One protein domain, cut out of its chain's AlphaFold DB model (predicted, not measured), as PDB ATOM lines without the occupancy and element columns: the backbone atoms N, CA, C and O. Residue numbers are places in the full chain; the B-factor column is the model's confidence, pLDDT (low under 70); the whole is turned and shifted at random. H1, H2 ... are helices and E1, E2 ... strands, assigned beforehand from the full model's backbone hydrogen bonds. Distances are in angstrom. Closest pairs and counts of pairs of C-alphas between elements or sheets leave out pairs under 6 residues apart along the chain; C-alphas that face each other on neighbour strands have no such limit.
ATOM      1  N   VAL A  36     -15.269  45.862  17.125       87.69
ATOM      2  CA  VAL A  36     -16.208  46.981  17.114       87.69
ATOM      3  C   VAL A  36     -16.463  47.365  15.671       87.69
ATOM      4  O   VAL A  36     -15.530  47.572  14.894       87.69
ATOM      5  N   VAL A  37     -17.734  47.480  15.329       91.94
ATOM      6  CA  VAL A  37     -18.186  47.849  13.996       91.94
ATOM      7  C   VAL A  37     -19.150  49.012  14.124       91.94
ATOM      8  O   VAL A  37     -20.024  49.012  14.995       91.94
ATOM      9  N   LEU A  38     -19.008  49.994  13.239       94.62
ATOM     10  CA  LEU A  38     -19.977  51.069  13.096       94.62
ATOM     11  C   LEU A  38     -20.792  50.875  11.833       94.62
ATOM     12  O   LEU A  38     -20.263  50.556  10.771       94.62
ATOM     13  N   VAL A  39     -22.095  51.084  11.952       96.00
ATOM     14  CA  VAL A  39     -23.032  50.877  10.855       96.00
ATOM     15  C   VAL A  39     -24.000  52.045  10.795       96.00
ATOM     16  O   VAL A  39     -24.592  52.412  11.806       96.00
ATOM     17  N   VAL A  40     -24.199  52.608   9.610       96.94
ATOM     18  CA  VAL A  40     -25.362  53.457   9.322       96.94
ATOM     19  C   VAL A  40     -26.356  52.585   8.578       96.94
ATOM     20  O   VAL A  40     -26.019  52.066   7.519       96.94
ATOM     21  N   CYS A  41     -27.547  52.373   9.125       97.00
ATOM     22  CA  CYS A  41     -28.543  51.484   8.522       97.00
ATOM     23  C   CYS A  41     -29.969  51.997   8.754       97.00
ATOM     24  O   CYS A  41     -30.181  52.796   9.669       97.00
ATOM     25  N   PRO A  42     -30.953  51.559   7.951       97.31
ATOM     26  CA  PRO A  42     -32.347  51.898   8.191       97.31
ATOM     27  C   PRO A  42     -32.860  51.306   9.501       97.31
ATOM     28  O   PRO A  42     -32.443  50.228   9.942       97.31
ATOM     29  N   LEU A  43     -33.807  52.014  10.105       95.56
ATOM     30  CA  LEU A  43     -34.634  51.473  11.170       95.56
ATOM     31  C   LEU A  43     -35.706  50.550  10.578       95.56
ATOM     32  O   LEU A  43     -36.241  50.798   9.499       95.56
ATOM     33  N   ALA A  44     -36.007  49.470  11.289       92.62
ATOM     34  CA  ALA A  44     -37.033  48.500  10.941       92.62
ATOM     35  C   ALA A  44     -37.918  48.209  12.158       92.62
ATOM     36  O   ALA A  44     -37.459  48.263  13.298       92.62
ATOM     37  N   GLY A  45     -39.174  47.862  11.897       92.44
ATOM     38  CA  GLY A  45     -40.187  47.584  12.913       92.44
ATOM     39  C   GLY A  45     -41.332  48.598  12.883       92.44
ATOM     40  O   GLY A  45     -41.186  49.701  12.358       92.44
ATOM     41  N   LYS A  46     -42.485  48.214  13.431       92.38
ATOM     42  CA  LYS A  46     -43.706  49.039  13.463       92.38
ATOM     43  C   LYS A  46     -43.801  49.973  14.671       92.38
ATOM     44  O   LYS A  46     -44.656  50.852  14.686       92.38
ATOM     45  N   GLY A  47     -42.961  49.776  15.686       91.62
ATOM     46  CA  GLY A  47     -43.043  50.515  16.950       91.62
ATOM     47  C   GLY A  47     -44.149  50.017  17.877       91.62
ATOM     48  O   GLY A  47     -44.514  50.714  18.818       91.62
ATOM     49  N   THR A  48     -44.680  48.820  17.622       95.25
ATOM     50  CA  THR A  48     -45.618  48.140  18.521       95.25
ATOM     51  C   THR A  48     -44.853  47.331  19.567       95.25
ATOM     52  O   THR A  48     -43.659  47.079  19.410       95.25
ATOM     53  N   ALA A  49     -45.543  46.888  20.624       91.62
ATOM     54  CA  ALA A  49     -44.946  46.018  21.641       91.62
ATOM     55  C   ALA A  49     -44.345  44.738  21.028       91.62
ATOM     56  O   ALA A  49     -43.231  44.354  21.376       91.62
ATOM     57  N   ASP A  50     -45.045  44.142  20.058       91.88
ATOM     58  CA  ASP A  50     -44.603  42.917  19.378       91.88
ATOM     59  C   ASP A  50     -43.547  43.157  18.285       91.88
ATOM     60  O   ASP A  50     -42.845  42.231  17.884       91.88
ATOM     61  N   ASP A  51     -43.423  44.389  17.781       90.00
ATOM     62  CA  ASP A  51     -42.473  44.735  16.721       90.00
ATOM     63  C   ASP A  51     -41.841  46.116  16.955       90.00
ATOM     64  O   ASP A  51     -42.173  47.101  16.278       90.00
ATOM     65  N   PRO A  52     -40.920  46.211  17.930       92.44
ATOM     66  CA  PRO A  52     -40.291  47.470  18.288       92.44
ATOM     67  C   PRO A  52     -39.358  47.956  17.180       92.44
ATOM     68  O   PRO A  52     -38.690  47.162  16.506       92.44
ATOM     69  N   ILE A  53     -39.257  49.279  17.049       94.19
ATOM     70  CA  ILE A  53     -38.306  49.918  16.139       94.19
ATOM     71  C   ILE A  53     -36.880  49.581  16.587       94.19
ATOM     72  O   ILE A  53     -36.496  49.806  17.736       94.19
ATOM     73  N   ARG A  54     -36.091  49.036  15.663       93.69
ATOM     74  CA  ARG A  54     -34.703  48.620  15.882       93.69
ATOM     75  C   ARG A  54     -33.883  48.757  14.598       93.69
ATOM     76  O   ARG A  54     -34.451  48.719  13.510       93.69
ATOM     77  N   PRO A  55     -32.552  48.878  14.680       96.56
ATOM     78  CA  PRO A  55     -31.723  48.905  13.482       96.56
ATOM     79  C   PRO A  55     -31.848  47.609  12.668       96.56
ATOM     80  O   PRO A  55     -31.709  46.509  13.214       96.56
ATOM     81  N   ALA A  56     -32.088  47.731  11.359       95.75
ATOM     82  CA  ALA A  56     -32.362  46.591  10.481       95.75
ATOM     83  C   ALA A  56     -31.214  45.569  10.459       95.75
ATOM     84  O   ALA A  56     -31.461  44.362  10.453       95.75
ATOM     85  N   ILE A  57     -29.964  46.044  10.520       95.81
ATOM     86  CA  ILE A  57     -28.766  45.192  10.524       95.81
ATOM     87  C   ILE A  57     -28.768  44.206  11.701       95.81
ATOM     88  O   ILE A  57     -28.428  43.039  11.536       95.81
ATOM     89  N   VAL A  58     -29.227  44.639  12.878       93.50
ATOM     90  CA  VAL A  58     -29.252  43.804  14.086       93.50
ATOM     91  C   VAL A  58     -30.310  42.714  13.959       93.50
ATOM     92  O   VAL A  58     -30.062  41.563  14.313       93.50
ATOM     93  N   ALA A  59     -31.487  43.060  13.432       92.12
ATOM     94  CA  ALA A  59     -32.539  42.082  13.168       92.12
ATOM     95  C   ALA A  59     -32.091  41.043  12.124       92.12
ATOM     96  O   ALA A  59     -32.356  39.854  12.287       92.12
ATOM     97  N   ALA A  60     -31.378  41.480  11.081       94.44
ATOM     98  CA  ALA A  60     -30.830  40.595  10.060       94.44
ATOM     99  C   ALA A  60     -29.763  39.648  10.629       94.44
ATOM    100  O   ALA A  60     -29.862  38.440  10.419       94.44
ATOM    101  N   LEU A  61     -28.808  40.166  11.408       94.44
ATOM    102  CA  LEU A  61     -27.762  39.362  12.044       94.44
ATOM    103  C   LEU A  61     -28.339  38.320  13.006       94.44
ATOM    104  O   LEU A  61     -27.987  37.151  12.905       94.44
ATOM    105  N   LYS A  62     -29.290  38.697  13.871       92.50
ATOM    106  CA  LYS A  62     -29.956  37.749  14.787       92.50
ATOM    107  C   LYS A  62     -30.699  36.622  14.062       92.50
ATOM    108  O   LYS A  62     -30.863  35.546  14.626       92.50
ATOM    109  N   ARG A  63     -31.171  36.876  12.838       93.44
ATOM    110  CA  ARG A  63     -31.872  35.888  12.007       93.44
ATOM    111  C   ARG A  63     -30.908  34.934  11.301       93.44
ATOM    112  O   ARG A  63     -31.204  33.749  11.229       93.44
ATOM    113  N   VAL A  64     -29.807  35.448  10.752       94.81
ATOM    114  CA  VAL A  64     -28.829  34.643   9.991       94.81
ATOM    115  C   VAL A  64     -27.881  33.887  10.924       94.81
ATOM    116  O   VAL A  64     -27.512  32.755  10.635       94.81
ATOM    117  N   MET A  65     -27.536  34.485  12.063       92.50
ATOM    118  CA  MET A  65     -26.638  33.921  13.069       92.50
ATOM    119  C   MET A  65     -27.352  33.788  14.423       92.50
ATOM    120  O   MET A  65     -27.024  34.499  15.381       92.50
ATOM    121  N   PRO A  66     -28.367  32.911  14.524       92.38
ATOM    122  CA  PRO A  66     -29.091  32.713  15.771       92.38
ATOM    123  C   PRO A  66     -28.155  32.182  16.867       92.38
ATOM    124  O   PRO A  66     -27.280  31.356  16.620       92.38
ATOM    125  N   GLY A  67     -28.343  32.664  18.096       88.50
ATOM    126  CA  GLY A  67     -27.564  32.234  19.264       88.50
ATOM    127  C   GLY A  67     -26.204  32.919  19.437       88.50
ATOM    128  O   GLY A  67     -25.582  32.755  20.483       88.50
ATOM    129  N   GLN A  68     -25.756  33.726  18.472       86.88
ATOM    130  CA  GLN A  68     -24.523  34.497  18.614       86.88
ATOM    131  C   GLN A  68     -24.756  35.744  19.482       86.88
ATOM    132  O   GLN A  68     -25.709  36.494  19.233       86.88
ATOM    133  N   PRO A  69     -23.911  35.998  20.500       85.62
ATOM    134  CA  PRO A  69     -24.035  37.190  21.321       85.62
ATOM    135  C   PRO A  69     -23.711  38.434  20.484       85.62
ATOM    136  O   PRO A  69     -22.603  38.601  19.968       85.62
ATOM    137  N   ILE A  70     -24.712  39.304  20.348       87.50
ATOM    138  CA  ILE A  70     -24.601  40.603  19.683       87.50
ATOM    139  C   ILE A  70     -24.917  41.668  20.717       87.50
ATOM    140  O   ILE A  70     -26.078  41.867  21.086       87.50
ATOM    141  N   GLU A  71     -23.884  42.379  21.143       89.00
ATOM    142  CA  GLU A  71     -24.044  43.606  21.899       89.00
ATOM    143  C   GLU A  71     -24.109  44.766  20.917       89.00
ATOM    144  O   GLU A  71     -23.328  44.853  19.969       89.00
ATOM    145  N   TYR A  72     -25.069  45.661  21.103       91.38
ATOM    146  CA  TYR A  72     -25.174  46.828  20.248       91.38
ATOM    147  C   TYR A  72     -25.824  47.984  20.978       91.38
ATOM    148  O   TYR A  72     -26.635  47.818  21.891       91.38
ATOM    149  N   ARG A  73     -25.522  49.175  20.485       91.62
ATOM    150  CA  ARG A  73     -26.261  50.384  20.811       91.62
ATOM    151  C   ARG A  73     -26.463  51.211  19.561       91.62
ATOM    152  O   ARG A  73     -25.762  51.036  18.565       91.62
ATOM    153  N   TRP A  74     -27.422  52.115  19.609       94.50
ATOM    154  CA  TRP A  74     -27.749  52.915  18.447       94.50
ATOM    155  C   TRP A  74     -28.361  54.244  18.846       94.50
ATOM    156  O   TRP A  74     -28.898  54.391  19.943       94.50
ATOM    157  N   ILE A  75     -28.262  55.200  17.933       94.75
ATOM    158  CA  ILE A  75     -28.965  56.475  18.000       94.75
ATOM    159  C   ILE A  75     -29.660  56.718  16.659       94.75
ATOM    160  O   ILE A  75     -29.090  56.387  15.611       94.75
ATOM    161  N   PRO A  76     -30.881  57.268  16.660       96.00
ATOM    162  CA  PRO A  76     -31.570  57.622  15.428       96.00
ATOM    163  C   PRO A  76     -30.869  58.792  14.725       96.00
ATOM    164  O   PRO A  76     -30.329  59.696  15.372       96.00
ATOM    165  N   SER A  77     -30.905  58.785  13.395       96.31
ATOM    166  CA  SER A  77     -30.537  59.933  12.562       96.31
ATOM    167  C   SER A  77     -31.455  61.135  12.806       96.31
ATOM    168  O   SER A  77     -32.518  61.015  13.418       96.31
ATOM    169  N   ASP A  78     -31.054  62.300  12.295       96.31
ATOM    170  CA  ASP A  78     -31.825  63.547  12.408       96.31
ATOM    171  C   ASP A  78     -33.211  63.438  11.736       96.31
ATOM    172  O   ASP A  78     -34.162  64.078  12.175       96.31
ATOM    173  N   ASP A  79     -33.338  62.614  10.689       94.88
ATOM    174  CA  ASP A  79     -34.594  62.369   9.966       94.88
ATOM    175  C   ASP A  79     -35.433  61.211  10.539       94.88
ATOM    176  O   ASP A  79     -36.529  60.940  10.043       94.88
ATOM    177  N   GLY A  80     -34.919  60.500  11.549       94.38
ATOM    178  CA  GLY A  80     -35.576  59.355  12.182       94.38
ATOM    179  C   GLY A  80     -35.744  58.112  11.297       94.38
ATOM    180  O   GLY A  80     -36.411  57.170  11.722       94.38
ATOM    181  N   LYS A  81     -35.175  58.074  10.083       95.00
ATOM    182  CA  LYS A  81     -35.294  56.928   9.157       95.00
ATOM    183  C   LYS A  81     -34.129  55.952   9.265       95.00
ATOM    184  O   LYS A  81     -34.278  54.759   8.996       95.00
ATOM    185  N   LEU A  82     -32.962  56.469   9.629       97.00
ATOM    186  CA  LEU A  82     -31.725  55.721   9.777       97.00
ATOM    187  C   LEU A  82     -31.311  55.683  11.250       97.00
ATOM    188  O   LEU A  82     -31.868  56.349  12.124       97.00
ATOM    189  N   ALA A  83     -30.294  54.888  11.528       96.44
ATOM    190  CA  ALA A  83     -29.617  54.869  12.803       96.44
ATOM    191  C   ALA A  83     -28.120  54.693  12.604       96.44
ATOM    192  O   ALA A  83     -27.674  53.960  11.716       96.44
ATOM    193  N   VAL A  84     -27.362  55.335  13.487       95.88
ATOM    194  CA  VAL A  84     -25.950  55.039  13.701       95.88
ATOM    195  C   VAL A  84     -25.889  53.964  14.771       95.88
ATOM    196  O   VAL A  84     -26.422  54.145  15.865       95.88
ATOM    197  N   VAL A  85     -25.261  52.841  14.456       94.81
ATOM    198  CA  VAL A  85     -25.206  51.645  15.294       94.81
ATOM    199  C   VAL A  85     -23.754  51.327  15.593       94.81
ATOM    200  O   VAL A  85     -22.929  51.285  14.686       94.81
ATOM    201  N   GLU A  86     -23.450  51.077  16.859       92.81
ATOM    202  CA  GLU A  86     -22.214  50.422  17.268       92.81
ATOM    203  C   GLU A  86     -22.550  48.976  17.605       92.81
ATOM    204  O   GLU A  86     -23.407  48.725  18.453       92.81
ATOM    205  N   ILE A  87     -21.891  48.040  16.930       91.75
ATOM    206  CA  ILE A  87     -21.988  46.608  17.195       91.75
ATOM    207  C   ILE A  87     -20.681  46.170  17.845       91.75
ATOM    208  O   ILE A  87     -19.597  46.488  17.353       91.75
ATOM    209  N   ARG A  88     -20.797  45.430  18.946       89.62
ATOM    210  CA  ARG A  88     -19.695  44.806  19.671       89.62
ATOM    211  C   ARG A  88     -19.895  43.303  19.666       89.62
ATOM    212  O   ARG A  88     -20.966  42.796  19.997       89.62
ATOM    213  N   THR A  89     -18.862  42.585  19.255       87.38
ATOM    214  CA  THR A  89     -18.905  41.126  19.169       87.38
ATOM    215  C   THR A  89     -17.510  40.542  19.325       87.38
ATOM    216  O   THR A  89     -16.528  41.158  18.930       87.38
ATOM    217  N   ALA A  90     -17.401  39.340  19.884       86.62
ATOM    218  CA  ALA A  90     -16.152  38.579  19.878       86.62
ATOM    219  C   ALA A  90     -15.971  37.738  18.597       86.62
ATOM    220  O   ALA A  90     -14.918  37.139  18.401       86.62
ATOM    221  N   SER A  91     -16.990  37.668  17.731       89.06
ATOM    222  CA  SER A  91     -16.998  36.797  16.554       89.06
ATOM    223  C   SER A  91     -16.580  37.549  15.289       89.06
ATOM    224  O   SER A  91     -17.296  38.425  14.806       89.06
ATOM    225  N   LEU A  92     -15.437  37.163  14.710       89.81
ATOM    226  CA  LEU A  92     -14.993  37.655  13.398       89.81
ATOM    227  C   LEU A  92     -15.950  37.241  12.272       89.81
ATOM    228  O   LEU A  92     -16.142  37.988  11.314       89.81
ATOM    229  N   GLU A  93     -16.582  36.074  12.400       92.12
ATOM    230  CA  GLU A  93     -17.598  35.607  11.455       92.12
ATOM    231  C   GLU A  93     -18.800  36.556  11.430       92.12
ATOM    232  O   GLU A  93     -19.293  36.904  10.359       92.12
ATOM    233  N   LEU A  94     -19.207  37.060  12.598       92.56
ATOM    234  CA  LEU A  94     -20.298  38.025  12.711       92.56
ATOM    235  C   LEU A  94     -19.954  39.359  12.051       92.56
ATOM    236  O   LEU A  94     -20.802  39.958  11.390       92.56
ATOM    237  N   VAL A  95     -18.698  39.801  12.173       92.94
ATOM    238  CA  VAL A  95     -18.204  40.990  11.468       92.94
ATOM    239  C   VAL A  95     -18.239  40.778   9.953       92.94
ATOM    240  O   VAL A  95     -18.688  41.663   9.223       92.94
ATOM    241  N   ALA A  96     -17.813  39.610   9.469       94.69
ATOM    242  CA  ALA A  96     -17.824  39.294   8.044       94.69
ATOM    243  C   ALA A  96     -19.254  39.187   7.478       94.69
ATOM    244  O   ALA A  96     -19.544  39.738   6.415       94.69
ATOM    245  N   GLU A  97     -20.166  38.519   8.190       96.31
ATOM    246  CA  GLU A  97     -21.585  38.437   7.826       96.31
ATOM    247  C   GLU A  97     -22.241  39.823   7.835       96.31
ATOM    248  O   GLU A  97     -22.933  40.182   6.883       96.31
ATOM    249  N   GLY A  98     -21.969  40.648   8.851       95.50
ATOM    250  CA  GLY A  98     -22.455  42.026   8.918       95.50
ATOM    251  C   GLY A  98     -22.036  42.850   7.701       95.50
ATOM    252  O   GLY A  98     -22.870  43.544   7.115       95.50
ATOM    253  N   GLY A  99     -20.781  42.702   7.266       95.50
ATOM    254  CA  GLY A  99     -20.275  43.332   6.048       95.50
ATOM    255  C   GLY A  99     -21.009  42.861   4.790       95.50
ATOM    256  O   GLY A  99     -21.392  43.687   3.962       95.50
ATOM    257  N   ARG A 100     -21.285  41.554   4.667       96.50
ATOM    258  CA  ARG A 100     -22.053  40.991   3.540       96.50
ATOM    259  C   ARG A 100     -23.495  41.495   3.506       96.50
ATOM    260  O   ARG A 100     -23.961  41.926   2.452       96.50
ATOM    261  N   ILE A 101     -24.187  41.493   4.646       95.75
ATOM    262  CA  ILE A 101     -25.559  42.010   4.757       95.75
ATOM    263  C   ILE A 101     -25.596  43.497   4.390       95.75
ATOM    264  O   ILE A 101     -26.474  43.927   3.643       95.75
ATOM    265  N   ALA A 102     -24.642  44.282   4.892       94.94
ATOM    266  CA  ALA A 102     -24.563  45.703   4.590       94.94
ATOM    267  C   ALA A 102     -24.288  45.970   3.106       94.94
ATOM    268  O   ALA A 102     -24.940  46.831   2.524       94.94
ATOM    269  N   ALA A 103     -23.382  45.214   2.481       94.31
ATOM    270  CA  ALA A 103     -23.074  45.346   1.058       94.31
ATOM    271  C   ALA A 103     -24.287  45.053   0.156       94.31
ATOM    272  O   ALA A 103     -24.427  45.662  -0.902       94.31
ATOM    273  N   ALA A 104     -25.187  44.164   0.585       93.44
ATOM    274  CA  ALA A 104     -26.432  43.875  -0.127       93.44
ATOM    275  C   ALA A 104     -27.516  44.961   0.052       93.44
ATOM    276  O   ALA A 104     -28.495  44.983  -0.693       93.44
ATOM    277  N   ALA A 105     -27.369  45.861   1.028       91.44
ATOM    278  CA  ALA A 105     -28.353  46.887   1.353       91.44
ATOM    279  C   ALA A 105     -27.870  48.277   0.911       91.44
ATOM    280  O   ALA A 105     -27.040  48.896   1.570       91.44
ATOM    281  N   ALA A 106     -28.453  48.817  -0.165       83.50
ATOM    282  CA  ALA A 106     -28.011  50.072  -0.792       83.50
ATOM    283  C   ALA A 106     -27.927  51.286   0.162       83.50
ATOM    284  O   ALA A 106     -27.088  52.166  -0.020       83.50
ATOM    285  N   SER A 107     -28.779  51.338   1.190       89.25
ATOM    286  CA  SER A 107     -28.822  52.419   2.182       89.25
ATOM    287  C   SER A 107     -27.969  52.158   3.431       89.25
ATOM    288  O   SER A 107     -28.097  52.893   4.410       89.25
ATOM    289  N   THR A 108     -27.149  51.103   3.440       95.38
ATOM    290  CA  THR A 108     -26.336  50.720   4.598       95.38
ATOM    291  C   THR A 108     -24.864  51.040   4.356       95.38
ATOM    292  O   THR A 108     -24.297  50.699   3.321       95.38
ATOM    293  N   LYS A 109     -24.224  51.690   5.329       96.75
ATOM    294  CA  LYS A 109     -22.770  51.896   5.362       96.75
ATOM    295  C   LYS A 109     -22.180  51.112   6.518       96.75
ATOM    296  O   LYS A 109     -22.736  51.137   7.612       96.75
ATOM    297  N   TYR A 110     -21.073  50.428   6.262       95.88
ATOM    298  CA  TYR A 110     -20.441  49.507   7.199       95.88
ATOM    299  C   TYR A 110     -18.968  49.863   7.351       95.88
ATOM    300  O   TYR A 110     -18.235  49.926   6.363       95.88
ATOM    301  N   PHE A 111     -18.557  50.111   8.587       95.12
ATOM    302  CA  PHE A 111     -17.217  50.553   8.932       95.12
ATOM    303  C   PHE A 111     -16.623  49.573   9.931       95.12
ATOM    304  O   PHE A 111     -17.106  49.425  11.057       95.12
ATOM    305  N   GLU A 112     -15.565  48.901   9.501       90.62
ATOM    306  CA  GLU A 112     -14.822  47.979  10.346       90.62
ATOM    307  C   GLU A 112     -13.674  48.720  11.015       90.62
ATOM    308  O   GLU A 112     -13.021  49.586  10.420       90.62
ATOM    309  N   ARG A 113     -13.400  48.350  12.264       83.69
ATOM    310  CA  ARG A 113     -12.276  48.900  13.013       83.69
ATOM    311  C   ARG A 113     -10.970  48.742  12.224       83.69
ATOM    312  O   ARG A 113     -10.599  47.641  11.829       83.69
ATOM    313  N   GLY A 114     -10.265  49.855  12.032       83.19
ATOM    314  CA  GLY A 114      -8.952  49.896  11.385       83.19
ATOM    315  C   GLY A 114      -8.956  49.859   9.852       83.19
ATOM    316  O   GLY A 114      -7.873  49.922   9.278       83.19
ATOM    317  N   LYS A 115     -10.120  49.777   9.184       88.75
ATOM    318  CA  LYS A 115     -10.194  49.825   7.709       88.75
ATOM    319  C   LYS A 115     -10.349  51.240   7.161       88.75
ATOM    320  O   LYS A 115      -9.702  51.576   6.176       88.75
ATOM    321  N   GLN A 116     -11.207  52.049   7.777       91.56
ATOM    322  CA  GLN A 116     -11.413  53.452   7.415       91.56
ATOM    323  C   GLN A 116     -10.828  54.375   8.480       91.56
ATOM    324  O   GLN A 116     -10.824  54.038   9.669       91.56
ATOM    325  N   SER A 117     -10.361  55.549   8.056       89.06
ATOM    326  CA  SER A 117      -9.934  56.592   8.986       89.06
ATOM    327  C   SER A 117     -11.115  57.119   9.797       89.06
ATOM    328  O   SER A 117     -12.276  57.105   9.372       89.06
ATOM    329  N   ARG A 118     -10.818  57.627  10.990       87.00
ATOM    330  CA  ARG A 118     -11.814  58.235  11.867       87.00
ATOM    331  C   ARG A 118     -12.540  59.398  11.186       87.00
ATOM    332  O   ARG A 118     -13.748  59.544  11.362       87.00
ATOM    333  N   GLU A 119     -11.819  60.212  10.427       89.88
ATOM    334  CA  GLU A 119     -12.330  61.386   9.721       89.88
ATOM    335  C   GLU A 119     -13.321  60.981   8.626       89.88
ATOM    336  O   GLU A 119     -14.403  61.565   8.537       89.88
ATOM    337  N   GLU A 120     -13.003  59.939   7.851       92.06
ATOM    338  CA  GLU A 120     -13.904  59.386   6.834       92.06
ATOM    339  C   GLU A 120     -15.194  58.871   7.476       92.06
ATOM    340  O   GLU A 120     -16.288  59.281   7.079       92.06
ATOM    341  N   VAL A 121     -15.082  58.045   8.521       93.50
ATOM    342  CA  VAL A 121     -16.248  57.513   9.242       93.50
ATOM    343  C   VAL A 121     -17.100  58.650   9.814       93.50
ATOM    344  O   VAL A 121     -18.324  58.643   9.671       93.50
ATOM    345  N   LEU A 122     -16.473  59.663  10.420       93.06
ATOM    346  CA  LEU A 122     -17.177  60.821  10.968       93.06
ATOM    347  C   LEU A 122     -17.915  61.605   9.887       93.06
ATOM    348  O   LEU A 122     -19.046  62.037  10.108       93.06
ATOM    349  N   SER A 123     -17.272  61.804   8.736       94.94
ATOM    350  CA  SER A 123     -17.843  62.549   7.619       94.94
ATOM    351  C   SER A 123     -19.096  61.866   7.076       94.94
ATOM    352  O   SER A 123     -20.095  62.539   6.838       94.94
ATOM    353  N   GLU A 124     -19.092  60.534   6.973       95.38
ATOM    354  CA  GLU A 124     -20.253  59.753   6.553       95.38
ATOM    355  C   GLU A 124     -21.364  59.782   7.604       95.38
ATOM    356  O   GLU A 124     -22.521  60.038   7.270       95.38
ATOM    357  N   ILE A 125     -21.034  59.586   8.885       95.69
ATOM    358  CA  ILE A 125     -22.034  59.612   9.961       95.69
ATOM    359  C   ILE A 125     -22.688  60.998  10.072       95.69
ATOM    360  O   ILE A 125     -23.904  61.105  10.257       95.69
ATOM    361  N   ARG A 126     -21.926  62.081   9.898       95.94
ATOM    362  CA  ARG A 126     -22.458  63.451   9.971       95.94
ATOM    363  C   ARG A 126     -23.415  63.814   8.842       95.94
ATOM    364  O   ARG A 126     -24.175  64.766   9.004       95.94
ATOM    365  N   LYS A 127     -23.451  63.042   7.749       96.25
ATOM    366  CA  LYS A 127     -24.492  63.183   6.716       96.25
ATOM    367  C   LYS A 127     -25.881  62.827   7.245       96.25
ATOM    368  O   LYS A 127     -26.862  63.353   6.736       96.25
ATOM    369  N   VAL A 128     -25.965  61.950   8.251       96.19
ATOM    370  CA  VAL A 128     -27.241  61.482   8.823       96.19
ATOM    371  C   VAL A 128     -27.503  62.005  10.238       96.19
ATOM    372  O   VAL A 128     -28.654  62.063  10.663       96.19
ATOM    373  N   ARG A 129     -26.457  62.384  10.979       95.56
ATOM    374  CA  ARG A 129     -26.544  62.883  12.359       95.56
ATOM    375  C   ARG A 129     -25.541  64.019  12.569       95.56
ATOM    376  O   ARG A 129     -24.363  63.769  12.830       95.56
ATOM    377  N   ARG A 130     -25.983  65.274  12.441       95.94
ATOM    378  CA  ARG A 130     -25.068  66.435  12.372       95.94
ATOM    379  C   ARG A 130     -24.269  66.675  13.651       95.94
ATOM    380  O   ARG A 130     -23.102  67.052  13.586       95.94
ATOM    381  N   ASP A 131     -24.883  66.436  14.804       92.38
ATOM    382  CA  ASP A 131     -24.293  66.616  16.136       92.38
ATOM    383  C   ASP A 131     -23.483  65.395  16.612       92.38
ATOM    384  O   ASP A 131     -23.086  65.335  17.779       92.38
ATOM    385  N   PHE A 132     -23.215  64.421  15.731       93.12
ATOM    386  CA  PHE A 132     -22.498  63.210  16.109       93.12
ATOM    387  C   PHE A 132     -21.077  63.504  16.609       93.12
ATOM    388  O   PHE A 132     -20.276  64.198  15.962       93.12
ATOM    389  N   GLN A 133     -20.764  62.905  17.756       88.25
ATOM    390  CA  GLN A 133     -19.459  62.931  18.405       88.25
ATOM    391  C   GLN A 133     -19.120  61.517  18.865       88.25
ATOM    392  O   GLN A 133     -19.930  60.879  19.539       88.25
ATOM    393  N   PHE A 134     -17.925  61.028  18.534       82.94
ATOM    394  CA  PHE A 134     -17.499  59.685  18.926       82.94
ATOM    395  C   PHE A 134     -17.396  59.523  20.437       82.94
ATOM    396  O   PHE A 134     -17.657  58.442  20.931       82.94
ATOM    397  N   GLU A 135     -17.050  60.576  21.168       81.88
ATOM    398  CA  GLU A 135     -16.827  60.558  22.617       81.88
ATOM    399  C   GLU A 135     -18.126  60.344  23.392       81.88
ATOM    400  O   GLU A 135     -18.148  59.698  24.432       81.88
ATOM    401  N   ARG A 136     -19.221  60.902  22.871       74.62
ATOM    402  CA  ARG A 136     -20.582  60.682  23.385       74.62
ATOM    403  C   ARG A 136     -21.179  59.402  22.827       74.62
ATOM    404  O   ARG A 136     -22.016  58.777  23.468       74.62
ATOM    405  N   PHE A 137     -20.741  59.097  21.605       75.19
ATOM    406  CA  PHE A 137     -20.907  57.874  20.855       75.19
ATOM    407  C   PHE A 137     -20.497  56.696  21.727       75.19
ATOM    408  O   PHE A 137     -21.259  56.160  22.519       75.19
ATOM    409  N   ALA A 138     -19.226  56.339  21.572       63.62
ATOM    410  CA  ALA A 138     -18.480  55.256  22.177       63.62
ATOM    411  C   ALA A 138     -18.303  55.451  23.684       63.62
ATOM    412  O   ALA A 138     -17.646  56.376  24.135       63.62
TER     413      ALA A 138
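Overview. This is residues 36 to 138 of the 154 residues of an uncharacterized protein of Bryobacteraceae bacterium (UniProt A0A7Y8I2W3). A twisted sheet of four antiparallel strands is the core, with H1 and H2 packed over one face of it and H3 over the other, which gives three layers, helices on both faces of a sheet. H4, a short helix near the last printed residue, only grazes the sheet. The printed part has 103 residues, with four named helices and four named strands in the order E1, H1, E2, E3, H2, E4, H3, H4, and the sheet's order is E2, E3, E1, E4. The class is mixed, helices and strands. The whole is compact and rounded, with a radius of gyration of the C-alphas of 13.1 A and spans of 34 by 32 by 25 A.

Arrangement. E1, residues 36 to 44, is an inner strand that bends by 67 degrees at residue 40. Its antiparallel neighbour E3, residues 82 to 89, runs at 140 degrees to it, with N 83 and O 41 within hydrogen-bond range at 2.8 A. E4, residues 109 to 112, an edge strand, is antiparallel to E1 at 161 degrees, with N 111 and O 38 at 2.8 A. The other edge strand, E2, residues 71 to 76, forms a hairpin with E3, with N 73 and O 86 at 3.0 A. H1, residues 56 to 64, is on the sheet; its closest C-alpha pair with E1 is Ala 56 and Ala 44, 5.1 A. H2, residues 92 to 104, is on the same face, over E1 and E4 at a height over the sheet of 9.0 A, slantwise to the strands at 41 degrees to E1 on the local plane. H1 and H2 touch at a steep tilt of 58 degrees, opposite ways; their closest C-alphas, Leu 61 and Gly 98, are 6.7 A apart. H3, residues 118 to 126, is on the opposite face, over E1 and E4 at a height of 10.0 A, along the strands at 23 degrees to E4 on the local plane. H4, residues 134 to 137, is only just apart from H3, with closest C-alphas 8.0 A apart. E1, H1, E2 and E3, H2, E4 are split strand-helix-strand units, two strands running the same way with another strand between them, each with a right-handed crossover. Every O i to N i+4 pair is within hydrogen-bond range in H1, H2 and H3; H4 is too short for such a pair.

Along the chain. E1 begins at C-alpha 36 (-16.208, 46.981, 17.114) and is 21.8 A long. H1 is 12.5 A, E2 17.2 A, E3 21.6 A and H2 18.8 A long; H2 begins at C-alpha 92 (-14.993, 37.655, 13.398). E4 is 10.2 A and H3 12.0 A long, and H4 ends at C-alpha 137 (-20.907, 57.874, 20.855).

Size, cuts and confidence. The C-alphas farthest apart, of Ala 49 and Ser 117, are 38.7 A apart. The printed part has no cut, and the link from E1 to H1, 11 residues, is long. Mean pLDDT of the printed part is 92.0; residue 138 alone is under 70.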